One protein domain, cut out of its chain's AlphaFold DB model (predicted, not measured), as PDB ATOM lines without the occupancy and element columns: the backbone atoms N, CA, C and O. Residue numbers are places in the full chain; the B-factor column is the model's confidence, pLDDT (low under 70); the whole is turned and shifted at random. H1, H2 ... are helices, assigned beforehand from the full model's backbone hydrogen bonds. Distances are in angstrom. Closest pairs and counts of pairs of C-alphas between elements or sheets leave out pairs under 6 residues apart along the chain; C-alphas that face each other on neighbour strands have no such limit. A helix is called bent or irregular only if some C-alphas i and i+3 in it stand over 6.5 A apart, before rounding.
ATOM      1  N   GLU A 427     -74.565   6.043  21.832       50.31
ATOM      2  CA  GLU A 427     -73.817   5.255  20.842       50.31
ATOM      3  C   GLU A 427     -74.633   4.994  19.574       50.31
ATOM      4  O   GLU A 427     -74.142   5.220  18.472       50.31
ATOM      5  N   LEU A 428     -75.913   4.647  19.727       56.66
ATOM      6  CA  LEU A 428     -76.821   4.417  18.603       56.66
ATOM      7  C   LEU A 428     -77.001   5.683  17.751       56.66
ATOM      8  O   LEU A 428     -77.003   5.634  16.524       56.66
ATOM      9  N   LEU A 429     -77.100   6.841  18.407       56.94
ATOM     10  CA  LEU A 429     -77.224   8.140  17.746       56.94
ATOM     11  C   LEU A 429     -75.900   8.590  17.111       56.94
ATOM     12  O   LEU A 429     -75.903   9.306  16.107       56.94
ATOM     13  N   ALA A 430     -74.767   8.160  17.668       59.12
ATOM     14  CA  ALA A 430     -73.449   8.392  17.102       59.12
ATOM     15  C   ALA A 430     -73.210   7.577  15.825       59.12
ATOM     16  O   ALA A 430     -72.566   8.096  14.915       59.12
ATOM     17  N   CYS A 431     -73.788   6.376  15.710       63.06
ATOM     18  CA  CYS A 431     -73.717   5.566  14.491       63.06
ATOM     19  C   CYS A 431     -74.276   6.305  13.269       63.06
ATOM     20  O   CYS A 431     -73.779   6.139  12.166       63.06
ATOM     21  N   PHE A 432     -75.245   7.206  13.435       69.88
ATOM     22  CA  PHE A 432     -75.784   7.974  12.309       69.88
ATOM     23  C   PHE A 432     -74.848   9.050  11.757       69.88
ATOM     24  O   PHE A 432     -75.112   9.614  10.693       69.88
ATOM     25  N   HIS A 433     -73.725   9.316  12.427       71.81
ATOM     26  CA  HIS A 433     -72.697  10.195  11.888       71.81
ATOM     27  C   HIS A 433     -72.115   9.692  10.572       71.81
ATOM     28  O   HIS A 433     -71.709  10.504   9.745       71.81
ATOM     29  N   ILE A 434     -72.109   8.371  10.368       75.50
ATOM     30  CA  ILE A 434     -71.556   7.735   9.169       75.50
ATOM     31  C   ILE A 434     -72.299   8.143   7.904       75.50
ATOM     32  O   ILE A 434     -71.752   8.093   6.808       75.50
ATOM     33  N   LEU A 435     -73.540   8.604   8.066       81.06
ATOM     34  CA  LEU A 435     -74.336   9.125   6.978       81.06
ATOM     35  C   LEU A 435     -73.982  10.581   6.657       81.06
ATOM     36  O   LEU A 435     -74.486  11.097   5.678       81.06
ATOM     37  N   ASN A 436     -73.128  11.290   7.398       81.31
ATOM     38  CA  ASN A 436     -72.791  12.676   7.066       81.31
ATOM     39  C   ASN A 436     -71.885  12.774   5.821       81.31
ATOM     40  O   ASN A 436     -70.705  12.456   5.872       81.31
ATOM     41  N   VAL A 437     -72.424  13.293   4.713       82.38
ATOM     42  CA  VAL A 437     -71.718  13.473   3.425       82.38
ATOM     43  C   VAL A 437     -70.715  14.637   3.404       82.38
ATOM     44  O   VAL A 437     -70.104  14.910   2.367       82.38
ATOM     45  N   ALA A 438     -70.548  15.366   4.511       78.25
ATOM     46  CA  ALA A 438     -69.596  16.466   4.593       78.25
ATOM     47  C   ALA A 438     -68.136  15.973   4.418       78.25
ATOM     48  O   ALA A 438     -67.756  14.944   4.970       78.25
ATOM     49  N   PRO A 439     -67.273  16.724   3.706       58.56
ATOM     50  CA  PRO A 439     -65.984  16.241   3.185       58.56
ATOM     51  C   PRO A 439     -64.890  15.900   4.218       58.56
ATOM     52  O   PRO A 439     -63.794  15.534   3.808       58.56
ATOM     53  N   ASN A 440     -65.147  16.014   5.524       57.47
ATOM     54  CA  ASN A 440     -64.118  15.960   6.574       57.47
ATOM     55  C   ASN A 440     -64.383  14.920   7.674       57.47
ATOM     56  O   ASN A 440     -63.827  15.043   8.765       57.47
ATOM     57  N   VAL A 441     -65.236  13.926   7.428       57.09
ATOM     58  CA  VAL A 441     -65.508  12.889   8.426       57.09
ATOM     59  C   VAL A 441     -64.775  11.605   8.042       57.09
ATOM     60  O   VAL A 441     -65.195  10.898   7.135       57.09
ATOM     61  N   ASP A 442     -63.666  11.315   8.725       60.00
ATOM     62  CA  ASP A 442     -62.998  10.012   8.644       60.00
ATOM     63  C   ASP A 442     -63.660   9.076   9.663       60.00
ATOM     64  O   ASP A 442     -63.350   9.121  10.857       60.00
ATOM     65  N   VAL A 443     -64.648   8.294   9.218       60.00
ATOM     66  CA  VAL A 443     -65.282   7.287  10.074       60.00
ATOM     67  C   VAL A 443     -64.600   5.944   9.869       60.00
ATOM     68  O   VAL A 443     -64.646   5.360   8.788       60.00
ATOM     69  N   ARG A 444     -64.038   5.409  10.953       59.22
ATOM     70  CA  ARG A 444     -63.630   4.007  11.027       59.22
ATOM     71  C   ARG A 444     -64.799   3.184  11.554       59.22
ATOM     72  O   ARG A 444     -65.214   3.372  12.692       59.22
ATOM     73  N   LEU A 445     -65.331   2.318  10.706       63.34
ATOM     74  CA  LEU A 445     -66.317   1.305  11.066       63.34
ATOM     75  C   LEU A 445     -65.580  -0.016  11.303       63.34
ATOM     76  O   LEU A 445     -64.697  -0.356  10.517       63.34
ATOM     77  N   GLU A 446     -65.912  -0.715  12.390       56.59
ATOM     78  CA  GLU A 446     -65.326  -2.026  12.722       56.59
ATOM     79  C   GLU A 446     -66.012  -3.188  11.983       56.59
ATOM     80  O   GLU A 446     -65.418  -4.252  11.845       56.59
ATOM     81  N   GLU A 447     -67.236  -2.988  11.475       65.62
ATOM     82  CA  GLU A 447     -67.920  -3.964  10.622       65.62
ATOM     83  C   GLU A 447     -67.497  -3.803   9.159       65.62
ATOM     84  O   GLU A 447     -67.787  -2.783   8.526       65.62
ATOM     85  N   ASP A 448     -66.848  -4.832   8.612       73.62
ATOM     86  CA  ASP A 448     -66.285  -4.793   7.262       73.62
ATOM     87  C   ASP A 448     -67.366  -4.622   6.175       73.62
ATOM     88  O   ASP A 448     -67.186  -3.809   5.267       73.62
ATOM     89  N   GLU A 449     -68.521  -5.292   6.294       83.50
ATOM     90  CA  GLU A 449     -69.568  -5.286   5.255       83.50
ATOM     91  C   GLU A 449     -70.257  -3.921   5.109       83.50
ATOM     92  O   GLU A 449     -70.208  -3.312   4.041       83.50
ATOM     93  N   LEU A 450     -70.849  -3.374   6.181       83.88
ATOM     94  CA  LEU A 450     -71.516  -2.065   6.133       83.88
ATOM     95  C   LEU A 450     -70.536  -0.946   5.741       83.88
ATOM     96  O   LEU A 450     -70.901  -0.022   5.009       83.88
ATOM     97  N   ALA A 451     -69.282  -1.029   6.195       81.50
ATOM     98  CA  ALA A 451     -68.246  -0.073   5.825       81.50
ATOM     99  C   ALA A 451     -67.936  -0.104   4.323       81.50
ATOM    100  O   ALA A 451     -67.743   0.949   3.710       81.50
ATOM    101  N   GLU A 452     -67.879  -1.291   3.717       86.56
ATOM    102  CA  GLU A 452     -67.720  -1.451   2.271       86.56
ATOM    103  C   GLU A 452     -68.919  -0.902   1.500       86.56
ATOM    104  O   GLU A 452     -68.718  -0.135   0.553       86.56
ATOM    105  N   GLU A 453     -70.146  -1.201   1.936       91.50
ATOM    106  CA  GLU A 453     -71.363  -0.672   1.312       91.50
ATOM    107  C   GLU A 453     -71.392   0.865   1.347       91.50
ATOM    108  O   GLU A 453     -71.658   1.511   0.328       91.50
ATOM    109  N   ILE A 454     -71.051   1.475   2.488       88.56
ATOM    110  CA  ILE A 454     -70.957   2.935   2.645       88.56
ATOM    111  C   ILE A 454     -69.901   3.509   1.702       88.56
ATOM    112  O   ILE A 454     -70.206   4.432   0.945       88.56
ATOM    113  N   ARG A 455     -68.684   2.947   1.678       88.94
ATOM    114  CA  ARG A 455     -67.603   3.403   0.783       88.94
ATOM    115  C   ARG A 455     -67.999   3.313  -0.690       88.94
ATOM    116  O   ARG A 455     -67.682   4.218  -1.462       88.94
ATOM    117  N   ALA A 456     -68.708   2.255  -1.080       91.19
ATOM    118  CA  ALA A 456     -69.177   2.071  -2.450       91.19
ATOM    119  C   ALA A 456     -70.194   3.154  -2.859       91.19
ATOM    120  O   ALA A 456     -70.158   3.653  -3.985       91.19
ATOM    121  N   HIS A 457     -71.073   3.570  -1.945       93.62
ATOM    122  CA  HIS A 457     -72.150   4.525  -2.230       93.62
ATOM    123  C   HIS A 457     -71.783   5.995  -1.952       93.62
ATOM    124  O   HIS A 457     -72.433   6.902  -2.480       93.62
ATOM    125  N   GLU A 458     -70.722   6.258  -1.185       92.00
ATOM    126  CA  GLU A 458     -70.354   7.591  -0.692       92.00
ATOM    127  C   GLU A 458     -70.142   8.619  -1.810       92.00
ATOM    128  O   GLU A 458     -70.630   9.748  -1.725       92.00
ATOM    129  N   ALA A 459     -69.443   8.253  -2.888       91.44
ATOM    130  CA  ALA A 459     -69.185   9.176  -3.996       91.44
ATOM    131  C   ALA A 459     -70.488   9.641  -4.673       91.44
ATOM    132  O   ALA A 459     -70.620  10.811  -5.043       91.44
ATOM    133  N   ILE A 460     -71.468   8.739  -4.791       94.31
ATOM    134  CA  ILE A 460     -72.787   9.037  -5.355       94.31
ATOM    135  C   ILE A 460     -73.578   9.901  -4.372       94.31
ATOM    136  O   ILE A 460     -74.136  10.917  -4.781       94.31
ATOM    137  N   ALA A 461     -73.566   9.571  -3.078       92.88
ATOM    138  CA  ALA A 461     -74.224  10.372  -2.049       92.88
ATOM    139  C   ALA A 461     -73.657  11.804  -1.999       92.88
ATOM    140  O   ALA A 461     -74.406  12.777  -2.051       92.88
ATOM    141  N   ARG A 462     -72.332  11.982  -2.023       90.25
ATOM    142  CA  ARG A 462     -71.696  13.312  -2.095       90.25
ATOM    143  C   ARG A 462     -72.100  14.081  -3.353       90.25
ATOM    144  O   ARG A 462     -72.357  15.285  -3.283       90.25
ATOM    145  N   HIS A 463     -72.198  13.402  -4.497       93.62
ATOM    146  CA  HIS A 463     -72.705  14.019  -5.720       93.62
ATOM    147  C   HIS A 463     -74.160  14.478  -5.555       93.62
ATOM    148  O   HIS A 463     -74.472  15.628  -5.859       93.62
ATOM    149  N   GLU A 464     -75.042  13.638  -5.015       93.88
ATOM    150  CA  GLU A 464     -76.450  13.982  -4.794       93.88
ATOM    151  C   GLU A 464     -76.632  15.136  -3.800       93.88
ATOM    152  O   GLU A 464     -77.482  16.003  -4.024       93.88
ATOM    153  N   ALA A 465     -75.805  15.194  -2.755       89.69
ATOM    154  CA  ALA A 465     -75.771  16.290  -1.793       89.69
ATOM    155  C   ALA A 465     -75.289  17.602  -2.430       89.69
ATOM    156  O   ALA A 465     -75.851  18.665  -2.167       89.69
ATOM    157  N   SER A 466     -74.314  17.540  -3.349       90.12
ATOM    158  CA  SER A 466     -73.857  18.717  -4.109       90.12
ATOM    159  C   SER A 466     -74.958  19.347  -4.977       90.12
ATOM    160  O   SER A 466     -74.878  20.527  -5.311       90.12
ATOM    161  N   GLN A 467     -76.023  18.594  -5.281       94.06
ATOM    162  CA  GLN A 467     -77.228  19.091  -5.956       94.06
ATOM    163  C   GLN A 467     -78.231  19.762  -4.994       94.06
ATOM    164  O   GLN A 467     -79.364  20.044  -5.382       94.06
ATOM    165  N   GLY A 468     -77.848  20.010  -3.737       87.69
ATOM    166  CA  GLY A 468     -78.675  20.683  -2.732       87.69
ATOM    167  C   GLY A 468     -79.677  19.779  -2.012       87.69
ATOM    168  O   GLY A 468     -80.617  20.289  -1.402       87.69
ATOM    169  N   ARG A 469     -79.508  18.453  -2.085       87.75
ATOM    170  CA  ARG A 469     -80.309  17.501  -1.300       87.75
ATOM    171  C   ARG A 469     -79.838  17.462   0.147       87.75
ATOM    172  O   ARG A 469     -78.675  17.756   0.424       87.75
ATOM    173  N   SER A 470     -80.735  17.070   1.053       84.50
ATOM    174  CA  SER A 470     -80.315  16.694   2.401       84.50
ATOM    175  C   SER A 470     -79.342  15.517   2.320       84.50
ATOM    176  O   SER A 470     -79.355  14.741   1.363       84.50
ATOM    177  N   THR A 471     -78.497  15.380   3.325       84.62
ATOM    178  CA  THR A 471     -77.589  14.256   3.526       84.62
ATOM    179  C   THR A 471     -78.326  12.925   3.408       84.62
ATOM    180  O   THR A 471     -77.889  12.031   2.691       84.62
ATOM    181  N   PHE A 472     -79.472  12.802   4.079       85.94
ATOM    182  CA  PHE A 472     -80.261  11.577   4.037       85.94
ATOM    183  C   PHE A 472     -80.840  11.311   2.649       85.94
ATOM    184  O   PHE A 472     -80.668  10.219   2.113       85.94
ATOM    185  N   ASP A 473     -81.465  12.319   2.032       86.44
ATOM    186  CA  ASP A 473     -81.992  12.187   0.672       86.44
ATOM    187  C   ASP A 473     -80.880  11.835  -0.313       86.44
ATOM    188  O   ASP A 473     -81.110  11.103  -1.271       86.44
ATOM    189  N   ALA A 474     -79.668  12.332  -0.087       92.88
ATOM    190  CA  ALA A 474     -78.516  12.022  -0.907       92.88
ATOM    191  C   ALA A 474     -78.113  10.542  -0.805       92.88
ATOM    192  O   ALA A 474     -77.931   9.903  -1.841       92.88
ATOM    193  N   TRP A 475     -78.054   9.973   0.404       93.31
ATOM    194  CA  TRP A 475     -77.822   8.534   0.601       93.31
ATOM    195  C   TRP A 475     -78.955   7.675   0.052       93.31
ATOM    196  O   TRP A 475     -78.705   6.725  -0.686       93.31
ATOM    197  N   LYS A 476     -80.204   8.055   0.323       92.44
ATOM    198  CA  LYS A 476     -81.387   7.398  -0.232       92.44
ATOM    199  C   LYS A 476     -81.348   7.375  -1.759       92.44
ATOM    200  O   LYS A 476     -81.581   6.336  -2.364       92.44
ATOM    201  N   GLN A 477     -81.029   8.496  -2.405       94.31
ATOM    202  CA  GLN A 477     -80.905   8.555  -3.864       94.31
ATOM    203  C   GLN A 477     -79.706   7.760  -4.383       94.31
ATOM    204  O   GLN A 477     -79.810   7.159  -5.450       94.31
ATOM    205  N   ALA A 478     -78.589   7.735  -3.653       94.62
ATOM    206  CA  ALA A 478     -77.435   6.924  -4.021       94.62
ATOM    207  C   ALA A 478     -77.800   5.437  -4.068       94.62
ATOM    208  O   ALA A 478     -77.597   4.796  -5.096       94.62
ATOM    209  N   VAL A 479     -78.420   4.944  -2.998       93.62
ATOM    210  CA  VAL A 479     -78.840   3.549  -2.850       93.62
ATOM    211  C   VAL A 479     -79.962   3.183  -3.832       93.62
ATOM    212  O   VAL A 479     -79.891   2.151  -4.490       93.62
ATOM    213  N   LEU A 480     -80.959   4.053  -4.035       91.88
ATOM    214  CA  LEU A 480     -82.017   3.822  -5.032       91.88
ATOM    215  C   LEU A 480     -81.473   3.741  -6.462       91.88
ATOM    216  O   LEU A 480     -81.982   2.982  -7.287       91.88
ATOM    217  N   ARG A 481     -80.450   4.538  -6.792       92.19
ATOM    218  CA  ARG A 481     -79.847   4.515  -8.129       92.19
ATOM    219  C   ARG A 481     -79.062   3.241  -8.375       92.19
ATOM    220  O   ARG A 481     -79.182   2.682  -9.461       92.19
ATOM    221  N   THR A 482     -78.267   2.793  -7.411       91.81
ATOM    222  CA  THR A 482     -77.470   1.567  -7.547       91.81
ATOM    223  C   THR A 482     -78.356   0.320  -7.519       91.81
ATOM    224  O   THR A 482     -78.146  -0.580  -8.334       91.81
ATOM    225  N   SER A 483     -79.412   0.301  -6.699       88.50
ATOM    226  CA  SER A 483     -80.350  -0.826  -6.603       88.50
ATOM    227  C   SER A 483     -81.282  -0.962  -7.817       88.50
ATOM    228  O   SER A 483     -81.648  -2.077  -8.198       88.50
ATOM    229  N   ALA A 484     -81.633   0.142  -8.484       84.12
ATOM    230  CA  ALA A 484     -82.453   0.120  -9.700       84.12
ATOM    231  C   ALA A 484     -81.667  -0.242 -10.978       84.12
ATOM    232  O   ALA A 484     -82.264  -0.450 -12.037       84.12
ATOM    233  N   CYS A 485     -80.333  -0.299 -10.912       86.69
ATOM    234  CA  CYS A 485     -79.488  -0.599 -12.065       86.69
ATOM    235  C   CYS A 485     -79.487  -2.093 -12.449       86.69
ATOM    236  O   CYS A 485     -80.052  -2.960 -11.782       86.69
ATOM    237  N   GLN A 486     -78.833  -2.401 -13.575       85.81
ATOM    238  CA  GLN A 486     -78.641  -3.777 -14.043       85.81
ATOM    239  C   GLN A 486     -77.980  -4.648 -12.964       85.81
ATOM    240  O   GLN A 486     -77.174  -4.162 -12.175       85.81
ATOM    241  N   ARG A 487     -78.261  -5.959 -12.981       88.81
ATOM    242  CA  ARG A 487     -77.745  -6.934 -12.001       88.81
ATOM    243  C   ARG A 487     -76.238  -6.807 -11.737       88.81
ATOM    244  O   ARG A 487     -75.843  -6.855 -10.582       88.81
ATOM    245  N   ALA A 488     -75.437  -6.574 -12.778       85.94
ATOM    246  CA  ALA A 488     -73.992  -6.393 -12.646       85.94
ATOM    247  C   ALA A 488     -73.608  -5.196 -11.756       85.94
ATOM    248  O   ALA A 488     -72.638  -5.278 -11.016       85.94
ATOM    249  N   VAL A 489     -74.376  -4.100 -11.792       84.06
ATOM    250  CA  VAL A 489     -74.163  -2.936 -10.918       84.06
ATOM    251  C   VAL A 489     -74.525  -3.290  -9.479       84.06
ATOM    252  O   VAL A 489     -73.747  -3.000  -8.586       84.06
ATOM    253  N   ARG A 490     -75.636  -3.999  -9.246       88.00
ATOM    254  CA  ARG A 490     -76.000  -4.451  -7.890       88.00
ATOM    255  C   ARG A 490     -74.946  -5.363  -7.265       88.00
ATOM    256  O   ARG A 490     -74.652  -5.228  -6.090       88.00
ATOM    257  N   GLU A 491     -74.338  -6.241  -8.061       87.12
ATOM    258  CA  GLU A 491     -73.246  -7.113  -7.599       87.12
ATOM    259  C   GLU A 491     -71.970  -6.326  -7.234       87.12
ATOM    260  O   GLU A 491     -71.188  -6.799  -6.418       87.12
ATOM    261  N   HIS A 492     -71.764  -5.127  -7.797       88.56
ATOM    262  CA  HIS A 492     -70.629  -4.247  -7.465       88.56
ATOM    263  C   HIS A 492     -70.941  -3.224  -6.361       88.56
ATOM    264  O   HIS A 492     -70.018  -2.639  -5.799       88.56
ATOM    265  N   PHE A 493     -72.221  -2.987  -6.073       90.50
ATOM    266  CA  PHE A 493     -72.698  -2.031  -5.079       90.50
ATOM    267  C   PHE A 493     -73.714  -2.722  -4.156       90.50
ATOM    268  O   PHE A 493     -74.904  -2.399  -4.230       90.50
ATOM    269  N   PRO A 494     -73.279  -3.684  -3.314       91.56
ATOM    270  CA  PRO A 494     -74.151  -4.249  -2.290       91.56
ATOM    271  C   PRO A 494     -74.636  -3.129  -1.367       91.56
ATOM    272  O   PRO A 494     -73.884  -2.203  -1.057       91.56
ATOM    273  N   CYS A 495     -75.909  -3.172  -0.986       92.12
ATOM    274  CA  CYS A 495     -76.524  -2.127  -0.174       92.12
ATOM    275  C   CYS A 495     -77.487  -2.678   0.880       92.12
ATOM    276  O   CYS A 495     -78.287  -1.909   1.395       92.12
ATOM    277  N   ASP A 496     -77.481  -3.981   1.166       89.69
ATOM    278  CA  ASP A 496     -78.504  -4.602   2.013       89.69
ATOM    279  C   ASP A 496     -78.418  -4.105   3.465       89.69
ATOM    280  O   ASP A 496     -79.442  -3.834   4.101       89.69
ATOM    281  N   ASN A 497     -77.205  -3.932   3.996       86.81
ATOM    282  CA  ASN A 497     -76.993  -3.429   5.353       86.81
ATOM    283  C   ASN A 497     -77.224  -1.913   5.434       86.81
ATOM    284  O   ASN A 497     -77.870  -1.421   6.364       86.81
ATOM    285  N   LEU A 498     -76.759  -1.167   4.431       87.94
ATOM    286  CA  LEU A 498     -76.967   0.271   4.299       87.94
ATOM    287  C   LEU A 498     -78.451   0.603   4.107       87.94
ATOM    288  O   LEU A 498     -78.926   1.595   4.655       87.94
ATOM    289  N   TRP A 499     -79.200  -0.232   3.385       89.31
ATOM    290  CA  TRP A 499     -80.645  -0.093   3.217       89.31
ATOM    291  C   TRP A 499     -81.353  -0.191   4.561       89.31
ATOM    292  O   TRP A 499     -82.022   0.759   4.958       89.31
ATOM    293  N   LYS A 500     -81.109  -1.270   5.318       84.56
ATOM    294  CA  LYS A 500     -81.663  -1.458   6.671       84.56
ATOM    295  C   LYS A 500     -81.315  -0.295   7.598       84.56
ATOM    296  O   LYS A 500     -82.163   0.168   8.362       84.56
ATOM    297  N   LEU A 501     -80.077   0.199   7.526       83.19
ATOM    298  CA  LEU A 501     -79.648   1.364   8.293       83.19
ATOM    299  C   LEU A 501     -80.437   2.619   7.905       83.19
ATOM    300  O   LEU A 501     -80.901   3.330   8.793       83.19
ATOM    301  N   LEU A 502     -80.593   2.904   6.609       85.31
ATOM    302  CA  LEU A 502     -81.338   4.067   6.119       85.31
ATOM    303  C   LEU A 502     -82.827   3.972   6.462       85.31
ATOM    304  O   LEU A 502     -83.405   4.979   6.873       85.31
ATOM    305  N   THR A 503     -83.420   2.780   6.364       82.50
ATOM    306  CA  THR A 503     -84.793   2.502   6.796       82.50
ATOM    307  C   THR A 503     -84.974   2.885   8.265       82.50
ATOM    308  O   THR A 503     -85.851   3.691   8.593       82.50
ATOM    309  N   ARG A 504     -84.119   2.358   9.153       79.69
ATOM    310  CA  ARG A 504     -84.166   2.638  10.597       79.69
ATOM    311  C   ARG A 504     -83.886   4.101  10.907       79.69
ATOM    312  O   ARG A 504     -84.598   4.717  11.692       79.69
ATOM    313  N   TYR A 505     -82.876   4.679  10.261       78.31
ATOM    314  CA  TYR A 505     -82.527   6.082  10.432       78.31
ATOM    315  C   TYR A 505     -83.730   6.979  10.136       78.31
ATOM    316  O   TYR A 505     -84.106   7.773  10.993       78.31
ATOM    317  N   ASP A 506     -84.396   6.818   8.991       77.56
ATOM    318  CA  ASP A 506     -85.525   7.677   8.612       77.56
ATOM    319  C   ASP A 506     -86.776   7.435   9.468       77.56
ATOM    320  O   ASP A 506     -87.532   8.369   9.746       77.56
ATOM    321  N   ALA A 507     -86.976   6.208   9.966       73.31
ATOM    322  CA  ALA A 507     -87.996   5.928  10.977       73.31
ATOM    323  C   ALA A 507     -87.735   6.709  12.286       73.31
ATOM    324  O   ALA A 507     -88.677   7.179  12.925       73.31
ATOM    325  N   MET A 508     -86.461   6.921  12.645       68.81
ATOM    326  CA  MET A 508     -86.025   7.531  13.908       68.81
ATOM    327  C   MET A 508     -85.786   9.054  13.842       68.81
ATOM    328  O   MET A 508     -86.048   9.751  14.823       68.81
ATOM    329  N   VAL A 509     -85.320   9.615  12.718       64.81
ATOM    330  CA  VAL A 509     -84.833  11.015  12.582       64.81
ATOM    331  C   VAL A 509     -85.818  12.071  13.064       64.81
ATOM    332  O   VAL A 509     -85.433  13.056  13.689       64.81
ATOM    333  N   HIS A 510     -87.097  11.886  12.760       57.94
ATOM    334  CA  HIS A 510     -88.134  12.869  13.087       57.94
ATOM    335  C   HIS A 510     -88.832  12.570  14.415       57.94
ATOM    336  O   HIS A 510     -89.784  13.247  14.808       57.94
TER     337      HIS A 510
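This is residues 427 to 510 of the 794 residues of the protein "Hypothetical protein" of Symbiodinium sp. CCMP2592 (UniProt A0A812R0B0). H3 forms the core of a small, rounded helical body, packed between H5 and H2b, the second arm of a bent helix, while the first arm, H2a, crosses the beginning of H5. H1 lies near the end where H3 begins, and H4 makes a corner at its other end. The printed part has 84 residues with five named helices, H1 to H5 in order, and no named strand; the class is all helix. It is compact, with a radius of gyration of the C-alphas of 12.2 A and spans of 35 by 30 by 26 A.

H1, residues 427 to 435, begins at C-alpha 427 (-73.817, 5.255, 20.842) and is 14.4 A long. H2, residues 448 to 466, was assigned as one helix by its hydrogen bonds but is bent: C-alphas 456 and 459 are 7.3 A apart. Its arms are H2a, residues 448 to 456, 12.2 A, and H2b, residues 459 to 466, 10.6 A. H3, residues 471 to 483, is 18.4 A long; H4, residues 487 to 492, is 8.9 A. H5, residues 496 to 509, is 19.9 A and ends at C-alpha 509 (-84.833, 11.015, 12.582).

H3 is the hub. H1 only just touches it, with 3 pairs of C-alphas within 8 A, the closest being Leu 435 and Thr 471 at 7.0 A. H2b and H3 form a hairpin, opposite ways at a steep tilt of 44 degrees; their closest C-alphas, Ala 461 and Ala 474, are 4.7 A apart. H4 touches H3 only at the corner, C-alphas 483 and 490 being closest at 5.8 A. H5 touches H3 at a shallow tilt of 30 degrees, opposite ways, closest at C-alphas 476 and 502, 7.2 A. H2a touches H5, about perpendicular at 81 degrees, closest at C-alphas 450 and 497, 5.7 A. H2b and H5 are apart. Every O i to N i+4 pair is within hydrogen-bond range in H2a, H2b, H3, H4 and H5; H1 has 1 of 5, but 6 of 6 O i to N i+3 pairs.

The C-alphas farthest apart, of Glu 427 and Gln 486, are 36.4 A apart. The printed part has no cut. Residues 436 to 447 make the long link from H1 to H2; the other links are tight. The mean pLDDT of the printed part is 81.4, with residues 427 to 432, 439 to 447 and 508 to 510 under 70.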